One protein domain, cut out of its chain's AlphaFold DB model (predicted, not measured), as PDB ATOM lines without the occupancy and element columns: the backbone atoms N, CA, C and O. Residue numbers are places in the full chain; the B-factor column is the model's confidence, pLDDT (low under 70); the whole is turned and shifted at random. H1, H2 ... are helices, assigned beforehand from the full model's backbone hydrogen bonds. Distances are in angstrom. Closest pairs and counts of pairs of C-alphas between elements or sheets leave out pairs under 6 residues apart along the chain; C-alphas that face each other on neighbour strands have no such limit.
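What this domain is: This is residues 276 to 421 of the 535 residues of the protein "Putative multidrug resistance regulator" of Clavispora lusitaniae (UniProt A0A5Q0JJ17). One long helix, H5, runs through the middle; H3 and H4 cross it on one side, the short H8 packs on it elsewhere with H2 packed on H8 in turn, and H1, H6 and H7 form a second group near its end at residue 380. Two long loops, residues 285 to 298 and 345 to 363, run round the outside. The printed part has 146 residues with eight named helices, H1 to H8 in chain order, and no named strand: all helix. It is compact, with a radius of gyration of the C-alphas of 15.5 A and spans of 46 by 35 by 29 A.

Where its parts are: H1 is residues 279 to 284, beginning at C-alpha 279 (185.227, 179.754, 236.480). H2 is 299 to 306, H3 310 to 323, 19.9 A long, and H4 333 to 344, 16.3 A. H5, 364 to 380, is 24.4 A long and begins at (157.479, 196.948, 247.896). H6 is 387 to 394, H7 401 to 410, 14.2 A, and H8 418 to 421, ending at (170.622, 193.384, 250.193).

How they stand to each other: The hub, H5, touches H3 with residues 374 to 379 alone, only just about perpendicular at 70.1 degrees; the closest C-alphas, Phe 320 and Gly 378, are 4.6 A apart. H4 touches H5 at Gln 339 and Tyr 367, C-alphas 7.5 A apart. H8 touches H5 at Ile 373 and Val 419, 6.5 A between C-alphas, and H2 at Phe 306 and Ser 418, 6.4 A. H6 touches H7 at Leu 394 and Ser 407, C-alphas 4.6 A apart, and H1 at Leu 283 and Asn 390, 5.7 A. H1 and H6 are apart from H3. Every O i to N i+4 pair is within hydrogen-bond range in H3 to H7, against 1 of 2 in H1 and 3 of 4 in H2; H8 is too short for one.

The domain as a whole: The farthest C-alphas, Gln 361 and Gln 397, are 47.2 A apart. The printed part has no cut; the links H1 to H2 and H4 to H5 are long. Residues 276 to 281, 290 to 293 and 295 have pLDDT under 70.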
ATOM      1  N   LYS A 276     185.005 189.567 236.174       50.44
ATOM      2  CA  LYS A 276     185.433 188.203 235.829       50.44
ATOM      3  C   LYS A 276     185.338 187.248 237.017       50.44
ATOM      4  O   LYS A 276     186.347 186.897 237.625       50.44
ATOM      5  N   TYR A 277     184.117 186.763 237.250       55.97
ATOM      6  CA  TYR A 277     183.840 185.632 238.139       55.97
ATOM      7  C   TYR A 277     184.809 184.470 237.871       55.97
ATOM      8  O   TYR A 277     185.066 184.114 236.717       55.97
ATOM      9  N   HIS A 278     185.324 183.845 238.932       62.88
ATOM     10  CA  HIS A 278     186.204 182.687 238.786       62.88
ATOM     11  C   HIS A 278     185.419 181.485 238.236       62.88
ATOM     12  O   HIS A 278     184.375 181.119 238.776       62.88
ATOM     13  N   GLU A 279     185.929 180.842 237.184       64.06
ATOM     14  CA  GLU A 279     185.227 179.754 236.480       64.06
ATOM     15  C   GLU A 279     184.875 178.589 237.420       64.06
ATOM     16  O   GLU A 279     183.746 178.108 237.394       64.06
ATOM     17  N   LYS A 280     185.767 178.229 238.356       65.81
ATOM     18  CA  LYS A 280     185.472 177.220 239.391       65.81
ATOM     19  C   LYS A 280     184.366 177.645 240.364       65.81
ATOM     20  O   LYS A 280     183.530 176.832 240.738       65.81
ATOM     21  N   ALA A 281     184.311 178.922 240.746       69.50
ATOM     22  CA  ALA A 281     183.255 179.430 241.626       69.50
ATOM     23  C   ALA A 281     181.877 179.376 240.940       69.50
ATOM     24  O   ALA A 281     180.873 179.054 241.576       69.50
ATOM     25  N   LYS A 282     181.840 179.597 239.617       72.38
ATOM     26  CA  LYS A 282     180.639 179.448 238.781       72.38
ATOM     27  C   LYS A 282     180.124 178.001 238.726       72.38
ATOM     28  O   LYS A 282     178.917 177.816 238.652       72.38
ATOM     29  N   LEU A 283     180.997 176.988 238.804       75.00
ATOM     30  CA  LEU A 283     180.617 175.561 238.814       75.00
ATOM     31  C   LEU A 283     179.981 175.085 240.132       75.00
ATOM     32  O   LEU A 283     179.310 174.052 240.144       75.00
ATOM     33  N   VAL A 284     180.179 175.826 241.226       75.12
ATOM     34  CA  VAL A 284     179.636 175.517 242.565       75.12
ATOM     35  C   VAL A 284     178.519 176.498 242.971       75.12
ATOM     36  O   VAL A 284     177.810 176.272 243.944       75.12
ATOM     37  N   GLY A 285     178.332 177.589 242.220       72.56
ATOM     38  CA  GLY A 285     177.352 178.640 242.513       72.56
ATOM     39  C   GLY A 285     177.808 179.658 243.567       72.56
ATOM     40  O   GLY A 285     177.040 180.556 243.922       72.56
ATOM     41  N   LEU A 286     179.055 179.566 244.038       78.44
ATOM     42  CA  LEU A 286     179.675 180.438 245.048       78.44
ATOM     43  C   LEU A 286     180.249 181.719 244.415       78.44
ATOM     44  O   LEU A 286     181.416 182.061 244.589       78.44
ATOM     45  N   THR A 287     179.449 182.408 243.601       76.00
ATOM     46  CA  THR A 287     179.875 183.634 242.913       76.00
ATOM     47  C   THR A 287     179.766 184.852 243.828       76.00
ATOM     48  O   THR A 287     178.688 185.134 244.348       76.00
ATOM     49  N   VAL A 288     180.867 185.590 243.965       75.44
ATOM     50  CA  VAL A 288     180.965 186.872 244.684       75.44
ATOM     51  C   VAL A 288     180.879 188.027 243.681       75.44
ATOM     52  O   VAL A 288     181.329 187.894 242.541       75.44
ATOM     53  N   TYR A 289     180.283 189.145 244.084       70.62
ATOM     54  CA  TYR A 289     180.238 190.393 243.330       70.62
ATOM     55  C   TYR A 289     181.484 191.245 243.625       70.62
ATOM     56  O   TYR A 289     181.580 191.875 244.673       70.62
ATOM     57  N   ASP A 290     182.421 191.303 242.675       60.78
ATOM     58  CA  ASP A 290     183.700 192.036 242.791       60.78
ATOM     59  C   ASP A 290     183.570 193.578 242.654       60.78
ATOM     60  O   ASP A 290     184.533 194.265 242.307       60.78
ATOM     61  N   GLY A 291     182.379 194.150 242.862       62.31
ATOM     62  CA  GLY A 291     182.133 195.593 242.773       62.31
ATOM     63  C   GLY A 291     181.904 196.238 244.140       62.31
ATOM     64  O   GLY A 291     181.079 195.769 244.924       62.31
ATOM     65  N   ASP A 292     182.571 197.361 244.410       61.84
ATOM     66  CA  ASP A 292     182.268 198.185 245.583       61.84
ATOM     67  C   ASP A 292     180.860 198.784 245.467       61.84
ATOM     68  O   ASP A 292     180.586 199.614 244.600       61.84
ATOM     69  N   ILE A 293     179.964 198.389 246.373       66.12
ATOM     70  CA  ILE A 293     178.634 198.987 246.515       66.12
ATOM     71  C   ILE A 293     178.773 200.230 247.407       66.12
ATOM     72  O   ILE A 293     179.089 200.080 248.591       66.12
ATOM     73  N   PRO A 294     178.511 201.458 246.918       72.44
ATOM     74  CA  PRO A 294     178.588 202.638 247.769       72.44
ATOM     75  C   PRO A 294     177.528 202.570 248.873       72.44
ATOM     76  O   PRO A 294     176.339 202.364 248.607       72.44
ATOM     77  N   ASN A 295     177.948 202.778 250.123       69.06
ATOM     78  CA  ASN A 295     177.046 202.746 251.277       69.06
ATOM     79  C   ASN A 295     175.898 203.758 251.144       69.06
ATOM     80  O   ASN A 295     174.785 203.453 251.570       69.06
ATOM     81  N   ASP A 296     176.141 204.885 250.475       71.25
ATOM     82  CA  ASP A 296     175.200 206.000 250.347       71.25
ATOM     83  C   ASP A 296     174.159 205.839 249.222       71.25
ATOM     84  O   ASP A 296     173.223 206.630 249.167       71.25
ATOM     85  N   MET A 297     174.275 204.832 248.337       76.19
ATOM     86  CA  MET A 297     173.268 204.614 247.278       76.19
ATOM     87  C   MET A 297     171.923 204.156 247.848       76.19
ATOM     88  O   MET A 297     171.875 203.395 248.828       76.19
ATOM     89  N   ASP A 298     170.830 204.545 247.195       80.56
ATOM     90  CA  ASP A 298     169.494 204.147 247.626       80.56
ATOM     91  C   ASP A 298     169.292 202.636 247.454       80.56
ATOM     92  O   ASP A 298     169.862 201.989 246.571       80.56
ATOM     93  N   MET A 299     168.465 202.026 248.308       80.69
ATOM     94  CA  MET A 299     168.317 200.567 248.280       80.69
ATOM     95  C   MET A 299     167.752 200.069 246.945       80.69
ATOM     96  O   MET A 299     168.174 199.025 246.469       80.69
ATOM     97  N   VAL A 300     166.846 200.818 246.308       81.56
ATOM     98  CA  VAL A 300     166.283 200.455 244.995       81.56
ATOM     99  C   VAL A 300     167.368 200.434 243.910       81.56
ATOM    100  O   VAL A 300     167.361 199.549 243.059       81.56
ATOM    101  N   GLU A 301     168.347 201.339 243.980       81.06
ATOM    102  CA  GLU A 301     169.495 201.379 243.065       81.06
ATOM    103  C   GLU A 301     170.448 200.206 243.321       81.06
ATOM    104  O   GLU A 301     170.877 199.536 242.381       81.06
ATOM    105  N   LYS A 302     170.713 199.890 244.597       82.94
ATOM    106  CA  LYS A 302     171.474 198.692 244.986       82.94
ATOM    107  C   LYS A 302     170.795 197.411 244.496       82.94
ATOM    108  O   LYS A 302     171.461 196.557 243.930       82.94
ATOM    109  N   LEU A 303     169.475 197.290 244.655       81.06
ATOM    110  CA  LEU A 303     168.689 196.150 244.167       81.06
ATOM    111  C   LEU A 303     168.771 196.025 242.634       81.06
ATOM    112  O   LEU A 303     168.949 194.921 242.124       81.06
ATOM    113  N   LEU A 304     168.716 197.145 241.901       83.94
ATOM    114  CA  LEU A 304     168.810 197.170 240.436       83.94
ATOM    115  C   LEU A 304     170.140 196.604 239.899       83.94
ATOM    116  O   LEU A 304     170.145 196.011 238.824       83.94
ATOM    117  N   LEU A 305     171.246 196.725 240.646       82.38
ATOM    118  CA  LEU A 305     172.550 196.156 240.262       82.38
ATOM    119  C   LEU A 305     172.580 194.616 240.272       82.38
ATOM    120  O   LEU A 305     173.370 194.023 239.537       82.38
ATOM    121  N   PHE A 306     171.745 193.976 241.095       82.62
ATOM    122  CA  PHE A 306     171.742 192.521 241.312       82.62
ATOM    123  C   PHE A 306     170.621 191.786 240.565       82.62
ATOM    124  O   PHE A 306     170.621 190.556 240.499       82.62
ATOM    125  N   ILE A 307     169.662 192.519 240.001       84.62
ATOM    126  CA  ILE A 307     168.541 191.949 239.254       84.62
ATOM    127  C   ILE A 307     169.004 191.543 237.841       84.62
ATOM    128  O   ILE A 307     169.539 192.375 237.104       84.62
ATOM    129  N   PRO A 308     168.799 190.279 237.421       87.12
ATOM    130  CA  PRO A 308     169.190 189.815 236.092       87.12
ATOM    131  C   PRO A 308     168.205 190.298 235.007       87.12
ATOM    132  O   PRO A 308     167.203 190.953 235.283       87.12
ATOM    133  N   SER A 309     168.459 189.944 233.741       88.81
ATOM    134  CA  SER A 309     167.505 190.197 232.640       88.81
ATOM    135  C   SER A 309     166.110 189.607 232.916       88.81
ATOM    136  O   SER A 309     166.022 188.551 233.549       88.81
ATOM    137  N   ARG A 310     165.043 190.214 232.371       88.38
ATOM    138  CA  ARG A 310     163.642 189.774 232.559       88.38
ATOM    139  C   ARG A 310     163.453 188.274 232.299       88.38
ATOM    140  O   ARG A 310     162.922 187.574 233.156       88.38
ATOM    141  N   LYS A 311     163.957 187.762 231.166       88.88
ATOM    142  CA  LYS A 311     163.939 186.322 230.841       88.88
ATOM    143  C   LYS A 311     164.532 185.449 231.954       88.88
ATOM    144  O   LYS A 311     163.902 184.485 232.373       88.88
ATOM    145  N   VAL A 312     165.732 185.781 232.437       90.56
ATOM    146  CA  VAL A 312     166.416 185.015 233.498       90.56
ATOM    147  C   VAL A 312     165.646 185.106 234.816       90.56
ATOM    148  O   VAL A 312     165.479 184.091 235.483       90.56
ATOM    149  N   LEU A 313     165.135 186.291 235.165       91.88
ATOM    150  CA  LEU A 313     164.322 186.511 236.361       91.88
ATOM    151  C   LEU A 313     163.089 185.595 236.374       91.88
ATOM    152  O   LEU A 313     162.916 184.831 237.320       91.88
ATOM    153  N   TRP A 314     162.286 185.601 235.306       92.38
ATOM    154  CA  TRP A 314     161.082 184.766 235.233       92.38
ATOM    155  C   TRP A 314     161.405 183.267 235.185       92.38
ATOM    156  O   TRP A 314     160.771 182.495 235.897       92.38
ATOM    157  N   MET A 315     162.442 182.847 234.450       91.88
ATOM    158  CA  MET A 315     162.884 181.444 234.442       91.88
ATOM    159  C   MET A 315     163.352 180.953 235.826       91.88
ATOM    160  O   MET A 315     163.127 179.793 236.174       91.88
ATOM    161  N   LEU A 316     163.998 181.807 236.631       93.25
ATOM    162  CA  LEU A 316     164.401 181.466 238.001       93.25
ATOM    163  C   LEU A 316     163.207 181.419 238.968       93.25
ATOM    164  O   LEU A 316     163.189 180.551 239.842       93.25
ATOM    165  N   ILE A 317     162.206 182.292 238.796       94.25
ATOM    166  CA  ILE A 317     160.946 182.267 239.562       94.25
ATOM    167  C   ILE A 317     160.151 180.990 239.246       94.25
ATOM    168  O   ILE A 317     159.841 180.231 240.168       94.25
ATOM    169  N   ASP A 318     159.910 180.693 237.964       93.25
ATOM    170  CA  ASP A 318     159.244 179.459 237.517       93.25
ATOM    171  C   ASP A 318     159.961 178.221 238.101       93.25
ATOM    172  O   ASP A 318     159.335 177.297 238.629       93.25
ATOM    173  N   ARG A 319     161.304 178.218 238.080       92.94
ATOM    174  CA  ARG A 319     162.127 177.138 238.644       92.94
ATOM    175  C   ARG A 319     162.004 177.017 240.165       92.94
ATOM    176  O   ARG A 319     161.966 175.891 240.672       92.94
ATOM    177  N   PHE A 320     161.948 178.131 240.895       95.62
ATOM    178  CA  PHE A 320     161.730 178.130 242.343       95.62
ATOM    179  C   PHE A 320     160.388 177.471 242.687       95.62
ATOM    180  O   PHE A 320     160.367 176.537 243.495       95.62
ATOM    181  N   PHE A 321     159.297 177.873 242.025       95.50
ATOM    182  CA  PHE A 321     157.977 177.275 242.252       95.50
ATOM    183  C   PHE A 321     157.905 175.804 241.813       95.50
ATOM    184  O   PHE A 321     157.293 174.989 242.501       95.50
ATOM    185  N   ALA A 322     158.620 175.414 240.754       93.81
ATOM    186  CA  ALA A 322     158.665 174.022 240.300       93.81
ATOM    187  C   ALA A 322     159.516 173.073 241.175       93.81
ATOM    188  O   ALA A 322     159.299 171.860 241.134       93.81
ATOM    189  N   ARG A 323     160.529 173.570 241.908       92.81
ATOM    190  CA  ARG A 323     161.536 172.709 242.581       92.81
ATOM    191  C   ARG A 323     161.759 172.990 244.066       92.81
ATOM    192  O   ARG A 323     161.963 172.045 244.820       92.81
ATOM    193  N   VAL A 324     161.758 174.254 244.482       93.62
ATOM    194  CA  VAL A 324     162.101 174.671 245.855       93.62
ATOM    195  C   VAL A 324     160.845 174.811 246.716       93.62
ATOM    196  O   VAL A 324     160.824 174.380 247.868       93.62
ATOM    197  N   TYR A 325     159.769 175.343 246.137       94.00
ATOM    198  CA  TYR A 325     158.492 175.578 246.812       94.00
ATOM    199  C   TYR A 325     157.861 174.318 247.429       94.00
ATOM    200  O   TYR A 325     157.210 174.409 248.463       94.00
ATOM    201  N   VAL A 326     158.118 173.136 246.855       93.19
ATOM    202  CA  VAL A 326     157.686 171.833 247.403       93.19
ATOM    203  C   VAL A 326     158.188 171.619 248.839       93.19
ATOM    204  O   VAL A 326     157.478 171.036 249.654       93.19
ATOM    205  N   TYR A 327     159.383 172.121 249.162       91.62
ATOM    206  CA  TYR A 327     159.968 172.059 250.505       91.62
ATOM    207  C   TYR A 327     159.624 173.292 251.348       91.62
ATOM    208  O   TYR A 327     159.457 173.177 252.561       91.62
ATOM    209  N   PHE A 328     159.499 174.465 250.713       93.00
ATOM    210  CA  PHE A 328     159.293 175.752 251.387       93.00
ATOM    211  C   PHE A 328     158.029 176.491 250.888       93.00
ATOM    212  O   PHE A 328     158.151 177.551 250.261       93.00
ATOM    213  N   PRO A 329     156.812 175.967 251.152       93.06
ATOM    214  CA  PRO A 329     155.553 176.491 250.616       93.06
ATOM    215  C   PRO A 329     155.015 177.684 251.431       93.06
ATOM    216  O   PRO A 329     153.914 177.630 251.984       93.06
ATOM    217  N   PHE A 330     155.807 178.756 251.545       93.75
ATOM    218  CA  PHE A 330     155.503 179.924 252.393       93.75
ATOM    219  C   PHE A 330     155.068 181.171 251.615       93.75
ATOM    220  O   PHE A 330     154.855 182.215 252.230       93.75
ATOM    221  N   LEU A 331     154.881 181.061 250.297       93.38
ATOM    222  CA  LEU A 331     154.356 182.105 249.408       93.38
ATOM    223  C   LEU A 331     153.091 181.624 248.683       93.38
ATOM    224  O   LEU A 331     152.851 180.428 248.580       93.38
ATOM    225  N   ASP A 332     152.299 182.551 248.152       91.75
ATOM    226  CA  ASP A 332     151.308 182.259 247.111       91.75
ATOM    227  C   ASP A 332     151.934 182.667 245.770       91.75
ATOM    228  O   ASP A 332     152.452 183.780 245.650       91.75
ATOM    229  N   GLN A 333     151.948 181.754 244.795       92.25
ATOM    230  CA  GLN A 333     152.580 181.988 243.495       92.25
ATOM    231  C   GLN A 333     151.895 183.127 242.731       92.25
ATOM    232  O   GLN A 333     152.574 184.020 242.236       92.25
ATOM    233  N   THR A 334     150.562 183.133 242.675       92.00
ATOM    234  CA  THR A 334     149.796 184.106 241.886       92.00
ATOM    235  C   THR A 334     149.889 185.507 242.484       92.00
ATOM    236  O   THR A 334     150.056 186.474 241.743       92.00
ATOM    237  N   ASP A 335     149.819 185.632 243.814       91.56
ATOM    238  CA  ASP A 335     150.060 186.922 244.476       91.56
ATOM    239  C   ASP A 335     151.504 187.389 244.257       91.56
ATOM    240  O   ASP A 335     151.719 188.529 243.851       91.56
ATOM    241  N   PHE A 336     152.499 186.518 244.458       92.88
ATOM    242  CA  PHE A 336     153.903 186.889 244.288       92.88
ATOM    243  C   PHE A 336     154.213 187.351 242.856       92.88
ATOM    244  O   PHE A 336     154.762 188.439 242.683       92.88
ATOM    245  N   GLU A 337     153.820 186.582 241.839       92.44
ATOM    246  CA  GLU A 337     154.012 186.945 240.429       92.44
ATOM    247  C   GLU A 337     153.348 188.288 240.098       92.44
ATOM    248  O   GLU A 337     154.001 189.150 239.513       92.44
ATOM    249  N   LEU A 338     152.114 188.529 240.563       91.94
ATOM    250  CA  LEU A 338     151.406 189.802 240.374       91.94
ATOM    251  C   LEU A 338     152.114 190.982 241.065       91.94
ATOM    252  O   LEU A 338     152.161 192.086 240.512       91.94
ATOM    253  N   GLN A 339     152.698 190.782 242.252       90.50
ATOM    254  CA  GLN A 339     153.499 191.831 242.891       90.50
ATOM    255  C   GLN A 339     154.782 192.121 242.102       90.50
ATOM    256  O   GLN A 339     155.107 193.290 241.900       90.50
ATOM    257  N   ILE A 340     155.493 191.102 241.612       90.31
ATOM    258  CA  ILE A 340     156.721 191.309 240.825       90.31
ATOM    259  C   ILE A 340     156.411 191.950 239.460       90.31
ATOM    260  O   ILE A 340     157.087 192.908 239.078       90.31
ATOM    261  N   ALA A 341     155.339 191.523 238.790       89.94
ATOM    262  CA  ALA A 341     154.784 192.143 237.585       89.94
ATOM    263  C   ALA A 341     154.584 193.658 237.758       89.94
ATOM    264  O   ALA A 341     155.102 194.471 236.984       89.94
ATOM    265  N   ARG A 342     153.896 194.044 238.844       90.44
ATOM    266  CA  ARG A 342     153.625 195.439 239.225       90.44
ATOM    267  C   ARG A 342     154.909 196.247 239.445       90.44
ATOM    268  O   ARG A 342     154.973 197.398 239.020       90.44
ATOM    269  N   LEU A 343     155.926 195.661 240.079       87.06
ATOM    270  CA  LEU A 343     157.194 196.340 240.388       87.06
ATOM    271  C   LEU A 343     158.111 196.495 239.165       87.06
ATOM    272  O   LEU A 343     158.843 197.482 239.072       87.06
ATOM    273  N   LEU A 344     158.060 195.555 238.218       84.44
ATOM    274  CA  LEU A 344     158.860 195.566 236.984       84.44
ATOM    275  C   LEU A 344     158.149 196.226 235.787       84.44
ATOM    276  O   LEU A 344     158.765 196.440 234.739       84.44
ATOM    277  N   GLY A 345     156.858 196.534 235.924       77.25
ATOM    278  CA  GLY A 345     156.048 197.272 234.952       77.25
ATOM    279  C   GLY A 345     155.627 196.500 233.695       77.25
ATOM    280  O   GLY A 345     154.939 197.080 232.859       77.25
ATOM    281  N   SER A 346     156.027 195.231 233.533       74.69
ATOM    282  CA  SER A 346     155.529 194.339 232.470       74.69
ATOM    283  C   SER A 346     155.943 192.875 232.674       74.69
ATOM    284  O   SER A 346     157.029 192.588 233.185       74.69
ATOM    285  N   ASP A 347     155.119 191.958 232.161       71.31
ATOM    286  CA  ASP A 347     155.321 190.498 232.221       71.31
ATOM    287  C   ASP A 347     156.094 189.933 231.021       71.31
ATOM    288  O   ASP A 347     156.022 188.741 230.714       71.31
ATOM    289  N   SER A 348     156.847 190.781 230.309       74.81
ATOM    290  CA  SER A 348     157.643 190.319 229.172       74.81
ATOM    291  C   SER A 348     158.695 189.304 229.628       74.81
ATOM    292  O   SER A 348     159.545 189.598 230.474       74.81
ATOM    293  N   ARG A 349     158.648 188.108 229.029       79.25
ATOM    294  CA  ARG A 349     159.632 187.025 229.199       79.25
ATOM    295  C   ARG A 349     160.820 187.152 228.227       79.25
ATOM    296  O   ARG A 349     161.636 186.236 228.123       79.25
ATOM    297  N   GLU A 350     160.929 188.273 227.514       80.12
ATOM    298  CA  GLU A 350     162.025 188.557 226.585       80.12
ATOM    299  C   GLU A 350     163.342 188.889 227.312       80.12
ATOM    300  O   GLU A 350     163.380 189.183 228.511       80.12
ATOM    301  N   HIS A 351     164.468 188.801 226.600       79.00
ATOM    302  CA  HIS A 351     165.797 189.015 227.182       79.00
ATOM    303  C   HIS A 351     166.171 190.506 227.243       79.00
ATOM    304  O   HIS A 351     167.157 190.955 226.664       79.00
ATOM    305  N   GLU A 352     165.369 191.277 227.971       81.75
ATOM    306  CA  GLU A 352     165.619 192.693 228.235       81.75
ATOM    307  C   GLU A 352     166.317 192.900 229.585       81.75
ATOM    308  O   GLU A 352     166.052 192.187 230.560       81.75
ATOM    309  N   LYS A 353     167.175 193.923 229.680       78.75
ATOM    310  CA  LYS A 353     167.682 194.400 230.974       78.75
ATOM    311  C   LYS A 353     166.627 195.270 231.653       78.75
ATOM    312  O   LYS A 353     166.079 196.180 231.037       78.75
ATOM    313  N   ILE A 354     166.381 195.016 232.934       78.19
ATOM    314  CA  ILE A 354     165.510 195.854 233.760       78.19
ATOM    315  C   ILE A 354     166.263 197.156 234.052       78.19
ATOM    316  O   ILE A 354     167.386 197.129 234.544       78.19
ATOM    317  N   THR A 355     165.669 198.295 233.694       71.31
ATOM    318  CA  THR A 355     166.299 199.626 233.816       71.31
ATOM    319  C   THR A 355     165.669 200.502 234.893       71.31
ATOM    320  O   THR A 355     166.288 201.475 235.319       71.31
ATOM    321  N   LYS A 356     164.439 200.191 235.321       77.31
ATOM    322  CA  LYS A 356     163.675 200.926 236.335       77.31
ATOM    323  C   LYS A 356     162.804 199.959 237.132       77.31
ATOM    324  O   LYS A 356     162.308 198.981 236.578       77.31
ATOM    325  N   ILE A 357     162.612 200.268 238.412       81.00
ATOM    326  CA  ILE A 357     161.715 199.565 239.336       81.00
ATOM    327  C   ILE A 357     160.675 200.583 239.806       81.00
ATOM    328  O   ILE A 357     161.029 201.690 240.214       81.00
ATOM    329  N   TYR A 358     159.397 200.223 239.738       81.44
ATOM    330  CA  TYR A 358     158.285 201.103 240.087       81.44
ATOM    331  C   TYR A 358     157.865 200.881 241.544       81.44
ATOM    332  O   TYR A 358     156.929 200.143 241.841       81.44
ATOM    333  N   THR A 359     158.576 201.524 242.470       81.31
ATOM    334  CA  THR A 359     158.254 201.497 243.905       81.31
ATOM    335  C   THR A 359     157.138 202.494 244.227       81.31
ATOM    336  O   THR A 359     157.264 203.688 243.962       81.31
ATOM    337  N   THR A 360     156.052 202.011 244.831       80.75
ATOM    338  CA  THR A 360     154.859 202.803 245.200       80.75
ATOM    339  C   THR A 360     154.653 202.900 246.709       80.75
ATOM    340  O   THR A 360     154.207 203.922 247.224       80.75
ATOM    341  N   GLN A 361     154.985 201.833 247.432       84.81
ATOM    342  CA  GLN A 361     154.827 201.702 248.873       84.81
ATOM    343  C   GLN A 361     156.147 201.259 249.479       84.81
ATOM    344  O   GLN A 361     156.912 200.540 248.846       84.81
ATOM    345  N   LYS A 362     156.388 201.584 250.754       82.62
ATOM    346  CA  LYS A 362     157.592 201.090 251.434       82.62
ATOM    347  C   LYS A 362     157.667 199.557 251.378       82.62
ATOM    348  O   LYS A 362     158.727 199.027 251.078       82.62
ATOM    349  N   MET A 363     156.541 198.859 251.599       86.06
ATOM    350  CA  MET A 363     156.430 197.386 251.585       86.06
ATOM    351  C   MET A 363     156.927 196.720 250.295       86.06
ATOM    352  O   MET A 363     157.357 195.571 250.352       86.06
ATOM    353  N   ASP A 364     156.929 197.431 249.166       88.75
ATOM    354  CA  ASP A 364     157.479 196.948 247.896       88.75
ATOM    355  C   ASP A 364     158.955 196.522 248.056       88.75
ATOM    356  O   ASP A 364     159.382 195.509 247.512       88.75
ATOM    357  N   THR A 365     159.710 197.210 248.917       87.94
ATOM    358  CA  THR A 365     161.095 196.875 249.274       87.94
ATOM    359  C   THR A 365     161.244 195.495 249.937       87.94
ATOM    360  O   THR A 365     162.242 194.816 249.707       87.94
ATOM    361  N   ILE A 366     160.248 195.031 250.709       90.25
ATOM    362  CA  ILE A 366     160.235 193.666 251.279       90.25
ATOM    363  C   ILE A 366     160.006 192.629 250.176       90.25
ATOM    364  O   ILE A 366     160.660 191.587 250.181       90.25
ATOM    365  N   TYR A 367     159.134 192.918 249.202       91.44
ATOM    366  CA  TYR A 367     158.952 192.046 248.037       91.44
ATOM    367  C   TYR A 367     160.226 191.951 247.189       91.44
ATOM    368  O   TYR A 367     160.541 190.865 246.713       91.44
ATOM    369  N   MET A 368     161.008 193.030 247.068       89.69
ATOM    370  CA  MET A 368     162.313 192.988 246.395       89.69
ATOM    371  C   MET A 368     163.356 192.155 247.160       89.69
ATOM    372  O   MET A 368     164.083 191.376 246.546       89.69
ATOM    373  N   GLY A 369     163.414 192.265 248.493       91.94
ATOM    374  CA  GLY A 369     164.277 191.406 249.317       91.94
ATOM    375  C   GLY A 369     163.897 189.924 249.213       91.94
ATOM    376  O   GLY A 369     164.761 189.062 249.064       91.94
ATOM    377  N   LEU A 370     162.594 189.634 249.204       93.88
ATOM    378  CA  LEU A 370     162.053 188.291 249.005       93.88
ATOM    379  C   LEU A 370     162.355 187.747 247.599       93.88
ATOM    380  O   LEU A 370     162.775 186.598 247.472       93.88
ATOM    381  N   LEU A 371     162.205 188.577 246.561       93.94
ATOM    382  CA  LEU A 371     162.566 188.251 245.180       93.94
ATOM    383  C   LEU A 371     164.028 187.820 245.072       93.94
ATOM    384  O   LEU A 371     164.302 186.803 244.443       93.94
ATOM    385  N   ILE A 372     164.960 188.536 245.701       92.81
ATOM    386  CA  ILE A 372     166.377 188.155 245.664       92.81
ATOM    387  C   ILE A 372     166.602 186.755 246.247       92.81
ATOM    388  O   ILE A 372     167.302 185.952 245.633       92.81
ATOM    389  N   ILE A 373     165.981 186.425 247.383       93.75
ATOM    390  CA  ILE A 373     166.141 185.093 247.987       93.75
ATOM    391  C   ILE A 373     165.494 184.008 247.111       93.75
ATOM    392  O   ILE A 373     166.087 182.946 246.920       93.75
ATOM    393  N   VAL A 374     164.329 184.283 246.513       95.06
ATOM    394  CA  VAL A 374     163.681 183.401 245.523       95.06
ATOM    395  C   VAL A 374     164.603 183.149 244.322       95.06
ATOM    396  O   VAL A 374     164.800 181.995 243.939       95.06
ATOM    397  N   LEU A 375     165.235 184.192 243.775       93.81
ATOM    398  CA  LEU A 375     166.198 184.081 242.672       93.81
ATOM    399  C   LEU A 375     167.462 183.308 243.082       93.81
ATOM    400  O   LEU A 375     167.916 182.453 242.319       93.81
ATOM    401  N   ARG A 376     168.010 183.549 244.281       92.75
ATOM    402  CA  ARG A 376     169.195 182.839 244.796       92.75
ATOM    403  C   ARG A 376     168.898 181.355 245.029       92.75
ATOM    404  O   ARG A 376     169.677 180.525 244.572       92.75
ATOM    405  N   PHE A 377     167.759 180.991 245.624       93.00
ATOM    406  CA  PHE A 377     167.338 179.585 245.737       93.00
ATOM    407  C   PHE A 377     167.049 178.943 244.372       93.00
ATOM    408  O   PHE A 377     167.451 177.802 244.131       93.00
ATOM    409  N   GLY A 378     166.396 179.670 243.461       92.69
ATOM    410  CA  GLY A 378     166.188 179.236 242.078       92.69
ATOM    411  C   GLY A 378     167.515 178.908 241.387       92.69
ATOM    412  O   GLY A 378     167.642 177.842 240.781       92.69
ATOM    413  N   TYR A 379     168.526 179.761 241.561       92.12
ATOM    414  CA  TYR A 379     169.878 179.570 241.035       92.12
ATOM    415  C   TYR A 379     170.613 178.398 241.709       92.12
ATOM    416  O   TYR A 379     171.110 177.511 241.016       92.12
ATOM    417  N   LEU A 380     170.612 178.316 243.044       89.94
ATOM    418  CA  LEU A 380     171.228 177.210 243.791       89.94
ATOM    419  C   LEU A 380     170.641 175.840 243.396       89.94
ATOM    420  O   LEU A 380     171.375 174.858 243.298       89.94
ATOM    421  N   SER A 381     169.350 175.775 243.051       91.00
ATOM    422  CA  SER A 381     168.696 174.545 242.574       91.00
ATOM    423  C   SER A 381     169.185 174.025 241.204       91.00
ATOM    424  O   SER A 381     168.717 172.980 240.735       91.00
ATOM    425  N   LEU A 382     170.077 174.741 240.507       88.88
ATOM    426  CA  LEU A 382     170.722 174.279 239.266       88.88
ATOM    427  C   LEU A 382     171.853 173.275 239.542       88.88
ATOM    428  O   LEU A 382     172.096 172.385 238.721       88.88
ATOM    429  N   PHE A 383     172.521 173.400 240.687       86.88
ATOM    430  CA  PHE A 383     173.756 172.682 240.990       86.88
ATOM    431  C   PHE A 383     173.509 171.262 241.509       86.88
ATOM    432  O   PHE A 383     172.489 170.952 242.129       86.88
ATOM    433  N   LYS A 384     174.467 170.374 241.240       83.06
ATOM    434  CA  LYS A 384     174.591 169.052 241.863       83.06
ATOM    435  C   LYS A 384     175.843 169.007 242.739       83.06
ATOM    436  O   LYS A 384     176.779 169.776 242.541       83.06
ATOM    437  N   ASN A 385     175.890 168.027 243.639       82.00
ATOM    438  CA  ASN A 385     177.026 167.731 244.523       82.00
ATOM    439  C   ASN A 385     178.255 167.124 243.792       82.00
ATOM    440  O   ASN A 385     178.981 166.309 244.353       82.00
ATOM    441  N   SER A 386     178.449 167.416 242.502       83.19
ATOM    442  CA  SER A 386     179.550 166.883 241.694       83.19
ATOM    443  C   SER A 386     179.956 167.902 240.633       83.19
ATOM    444  O   SER A 386     179.140 168.268 239.786       83.19
ATOM    445  N   GLU A 387     181.216 168.337 240.683       78.38
ATOM    446  CA  GLU A 387     181.790 169.345 239.783       78.38
ATOM    447  C   GLU A 387     181.672 168.915 238.313       78.38
ATOM    448  O   GLU A 387     181.108 169.654 237.516       78.38
ATOM    449  N   ALA A 388     182.036 167.671 237.981       82.19
ATOM    450  CA  ALA A 388     181.930 167.123 236.623       82.19
ATOM    451  C   ALA A 388     180.492 167.138 236.055       82.19
ATOM    452  O   ALA A 388     180.289 167.375 234.864       82.19
ATOM    453  N   LEU A 389     179.466 166.928 236.895       83.31
ATOM    454  CA  LEU A 389     178.063 167.040 236.464       83.31
ATOM    455  C   LEU A 389     177.629 168.498 236.256       83.31
ATOM    456  O   LEU A 389     176.719 168.751 235.466       83.31
ATOM    457  N   ASN A 390     178.251 169.447 236.955       84.44
ATOM    458  CA  ASN A 390     177.994 170.874 236.779       84.44
ATOM    459  C   ASN A 390     178.747 171.416 235.549       84.44
ATOM    460  O   ASN A 390     178.175 172.204 234.799       84.44
ATOM    461  N   GLU A 391     179.963 170.936 235.272       83.94
ATOM    462  CA  GLU A 391     180.705 171.214 234.031       83.94
ATOM    463  C   GLU A 391     179.927 170.740 232.799       83.94
ATOM    464  O   GLU A 391     179.677 171.533 231.893       83.94
ATOM    465  N   ALA A 392     179.445 169.491 232.808       83.19
ATOM    466  CA  ALA A 392     178.634 168.930 231.723       83.19
ATOM    467  C   ALA A 392     177.283 169.649 231.520       83.19
ATOM    468  O   ALA A 392     176.694 169.568 230.445       83.19
ATOM    469  N   ARG A 393     176.775 170.360 232.538       83.44
ATOM    470  CA  ARG A 393     175.570 171.206 232.443       83.44
ATOM    471  C   ARG A 393     175.863 172.621 231.966       83.44
ATOM    472  O   ARG A 393     175.019 173.223 231.309       83.44
ATOM    473  N   LEU A 394     177.032 173.156 232.307       82.81
ATOM    474  CA  LEU A 394     177.473 174.461 231.832       82.81
ATOM    475  C   LEU A 394     177.857 174.395 230.347       82.81
ATOM    476  O   LEU A 394     177.496 175.294 229.589       82.81
ATOM    477  N   TYR A 395     178.511 173.305 229.937       83.00
ATOM    478  CA  TYR A 395     178.933 173.016 228.566       83.00
ATOM    479  C   TYR A 395     178.254 171.729 228.053       83.00
ATOM    480  O   TYR A 395     178.903 170.683 227.965       83.00
ATOM    481  N   PRO A 396     176.941 171.769 227.751       80.56
ATOM    482  CA  PRO A 396     176.209 170.590 227.303       80.56
ATOM    483  C   PRO A 396     176.740 170.084 225.958       80.56
ATOM    484  O   PRO A 396     176.813 170.830 224.984       80.56
ATOM    485  N   GLN A 397     177.082 168.794 225.902       72.12
ATOM    486  CA  GLN A 397     177.456 168.108 224.658       72.12
ATOM    487  C   GLN A 397     176.229 167.723 223.810       72.12
ATOM    488  O   GLN A 397     176.354 167.521 222.607       72.12
ATOM    489  N   GLU A 398     175.044 167.660 224.426       72.31
ATOM    490  CA  GLU A 398     173.772 167.342 223.777       72.31
ATOM    491  C   GLU A 398     172.811 168.538 223.855       72.31
ATOM    492  O   GLU A 398     172.475 169.022 224.939       72.31
ATOM    493  N   THR A 399     172.323 168.998 222.703       77.88
ATOM    494  CA  THR A 399     171.394 170.134 222.570       77.88
ATOM    495  C   THR A 399     169.948 169.720 222.854       77.88
ATOM    496  O   THR A 399     169.094 169.675 221.966       77.88
ATOM    497  N   THR A 400     169.666 169.377 224.110       83.75
ATOM    498  CA  THR A 400     168.288 169.281 224.615       83.75
ATOM    499  C   THR A 400     167.847 170.659 225.105       83.75
ATOM    500  O   THR A 400     168.607 171.322 225.807       83.75
ATOM    501  N   LYS A 401     166.604 171.076 224.817       83.06
ATOM    502  CA  LYS A 401     166.068 172.394 225.228       83.06
ATOM    503  C   LYS A 401     166.274 172.692 226.721       83.06
ATOM    504  O   LYS A 401     166.736 173.767 227.077       83.06
ATOM    505  N   GLU A 402     166.023 171.709 227.589       81.56
ATOM    506  CA  GLU A 402     166.257 171.836 229.037       81.56
ATOM    507  C   GLU A 402     167.740 172.051 229.399       81.56
ATOM    508  O   GLU A 402     168.051 172.752 230.361       81.56
ATOM    509  N   ALA A 403     168.668 171.456 228.642       81.75
ATOM    510  CA  ALA A 403     170.107 171.606 228.861       81.75
ATOM    511  C   ALA A 403     170.600 172.991 228.412       81.75
ATOM    512  O   ALA A 403     171.396 173.615 229.115       81.75
ATOM    513  N   GLU A 404     170.074 173.509 227.298       85.12
ATOM    514  CA  GLU A 404     170.312 174.884 226.841       85.12
ATOM    515  C   GLU A 404     169.780 175.911 227.852       85.12
ATOM    516  O   GLU A 404     170.489 176.853 228.211       85.12
ATOM    517  N   GLU A 405     168.569 175.705 228.380       85.00
ATOM    518  CA  GLU A 405     167.993 176.550 229.433       85.00
ATOM    519  C   GLU A 405     168.826 176.522 230.723       85.00
ATOM    520  O   GLU A 405     169.104 177.576 231.300       85.00
ATOM    521  N   VAL A 406     169.279 175.344 231.169       85.75
ATOM    522  CA  VAL A 406     170.147 175.216 232.351       85.75
ATOM    523  C   VAL A 406     171.507 175.885 232.128       85.75
ATOM    524  O   VAL A 406     171.939 176.643 232.996       85.75
ATOM    525  N   SER A 407     172.154 175.689 230.974       85.50
ATOM    526  CA  SER A 407     173.423 176.354 230.631       85.50
ATOM    527  C   SER A 407     173.274 177.883 230.568       85.50
ATOM    528  O   SER A 407     174.115 178.625 231.094       85.50
ATOM    529  N   PHE A 408     172.161 178.373 230.010       88.75
ATOM    530  CA  PHE A 408     171.823 179.798 229.963       88.75
ATOM    531  C   PHE A 408     171.630 180.397 231.365       88.75
ATOM    532  O   PHE A 408     172.160 181.475 231.654       88.75
ATOM    533  N   LEU A 409     170.939 179.691 232.266       88.00
ATOM    534  CA  LEU A 409     170.760 180.116 233.659       88.00
ATOM    535  C   LEU A 409     172.072 180.066 234.454       88.00
ATOM    536  O   LEU A 409     172.419 181.040 235.119       88.00
ATOM    537  N   MET A 410     172.855 178.990 234.334       86.06
ATOM    538  CA  MET A 410     174.183 178.892 234.961       86.06
ATOM    539  C   MET A 410     175.150 179.969 234.445       86.06
ATOM    540  O   MET A 410     176.081 180.357 235.153       86.06
ATOM    541  N   SER A 411     174.924 180.489 233.235       85.88
ATOM    542  CA  SER A 411     175.698 181.589 232.656       85.88
ATOM    543  C   SER A 411     175.337 182.983 233.167       85.88
ATOM    544  O   SER A 411     176.137 183.896 232.976       85.88
ATOM    545  N   ASN A 412     174.215 183.136 233.875       87.19
ATOM    546  CA  ASN A 412     173.783 184.384 234.502       87.19
ATOM    547  C   ASN A 412     173.765 184.214 236.037       87.19
ATOM    548  O   ASN A 412     172.705 183.955 236.608       87.19
ATOM    549  N   PRO A 413     174.928 184.300 236.715       85.69
ATOM    550  CA  PRO A 413     175.024 184.025 238.144       85.69
ATOM    551  C   PRO A 413     174.288 185.061 239.000       85.69
ATOM    552  O   PRO A 413     174.426 186.264 238.785       85.69
ATOM    553  N   ILE A 414     173.570 184.585 240.020       88.94
ATOM    554  CA  ILE A 414     173.071 185.414 241.125       88.94
ATOM    555  C   ILE A 414     174.117 185.349 242.243       88.94
ATOM    556  O   ILE A 414     174.271 184.273 242.819       88.94
ATOM    557  N   PRO A 415     174.866 186.418 242.562       84.00
ATOM    558  CA  PRO A 415     175.943 186.350 243.549       84.00
ATOM    559  C   PRO A 415     175.426 186.180 244.985       84.00
ATOM    560  O   PRO A 415     174.310 186.595 245.305       84.00
ATOM    561  N   MET A 416     176.242 185.587 245.859       83.75
ATOM    562  CA  MET A 416     175.889 185.347 247.270       83.75
ATOM    563  C   MET A 416     175.617 186.650 248.042       83.75
ATOM    564  O   MET A 416     174.685 186.708 248.840       83.75
ATOM    565  N   ASP A 417     176.341 187.724 247.710       82.81
ATOM    566  CA  ASP A 417     176.219 189.053 248.338       82.81
ATOM    567  C   ASP A 417     174.858 189.720 248.074       82.81
ATOM    568  O   ASP A 417     174.484 190.688 248.731       82.81
ATOM    569  N   SER A 418     174.068 189.190 247.130       85.12
ATOM    570  CA  SER A 418     172.689 189.642 246.928       85.12
ATOM    571  C   SER A 418     171.842 189.472 248.197       85.12
ATOM    572  O   SER A 418     170.979 190.305 248.478       85.12
ATOM    573  N   VAL A 419     172.115 188.452 249.018       87.88
ATOM    574  CA  VAL A 419     171.360 188.214 250.257       87.88
ATOM    575  C   VAL A 419     171.638 189.276 251.326       87.88
ATOM    576  O   VAL A 419     170.729 189.599 252.096       87.88
ATOM    577  N   ASP A 420     172.797 189.941 251.296       86.19
ATOM    578  CA  ASP A 420     173.052 191.109 252.148       86.19
ATOM    579  C   ASP A 420     172.061 192.241 251.834       86.19
ATOM    580  O   ASP A 420     171.558 192.894 252.751       86.19
ATOM    581  N   LEU A 421     171.673 192.426 250.562       86.94
ATOM    582  CA  LEU A 421     170.622 193.384 250.193       86.94
ATOM    583  C   LEU A 421     169.246 192.974 250.730       86.94
ATOM    584  O   LEU A 421     168.481 193.833 251.179       86.94
TER     585      LEU A 421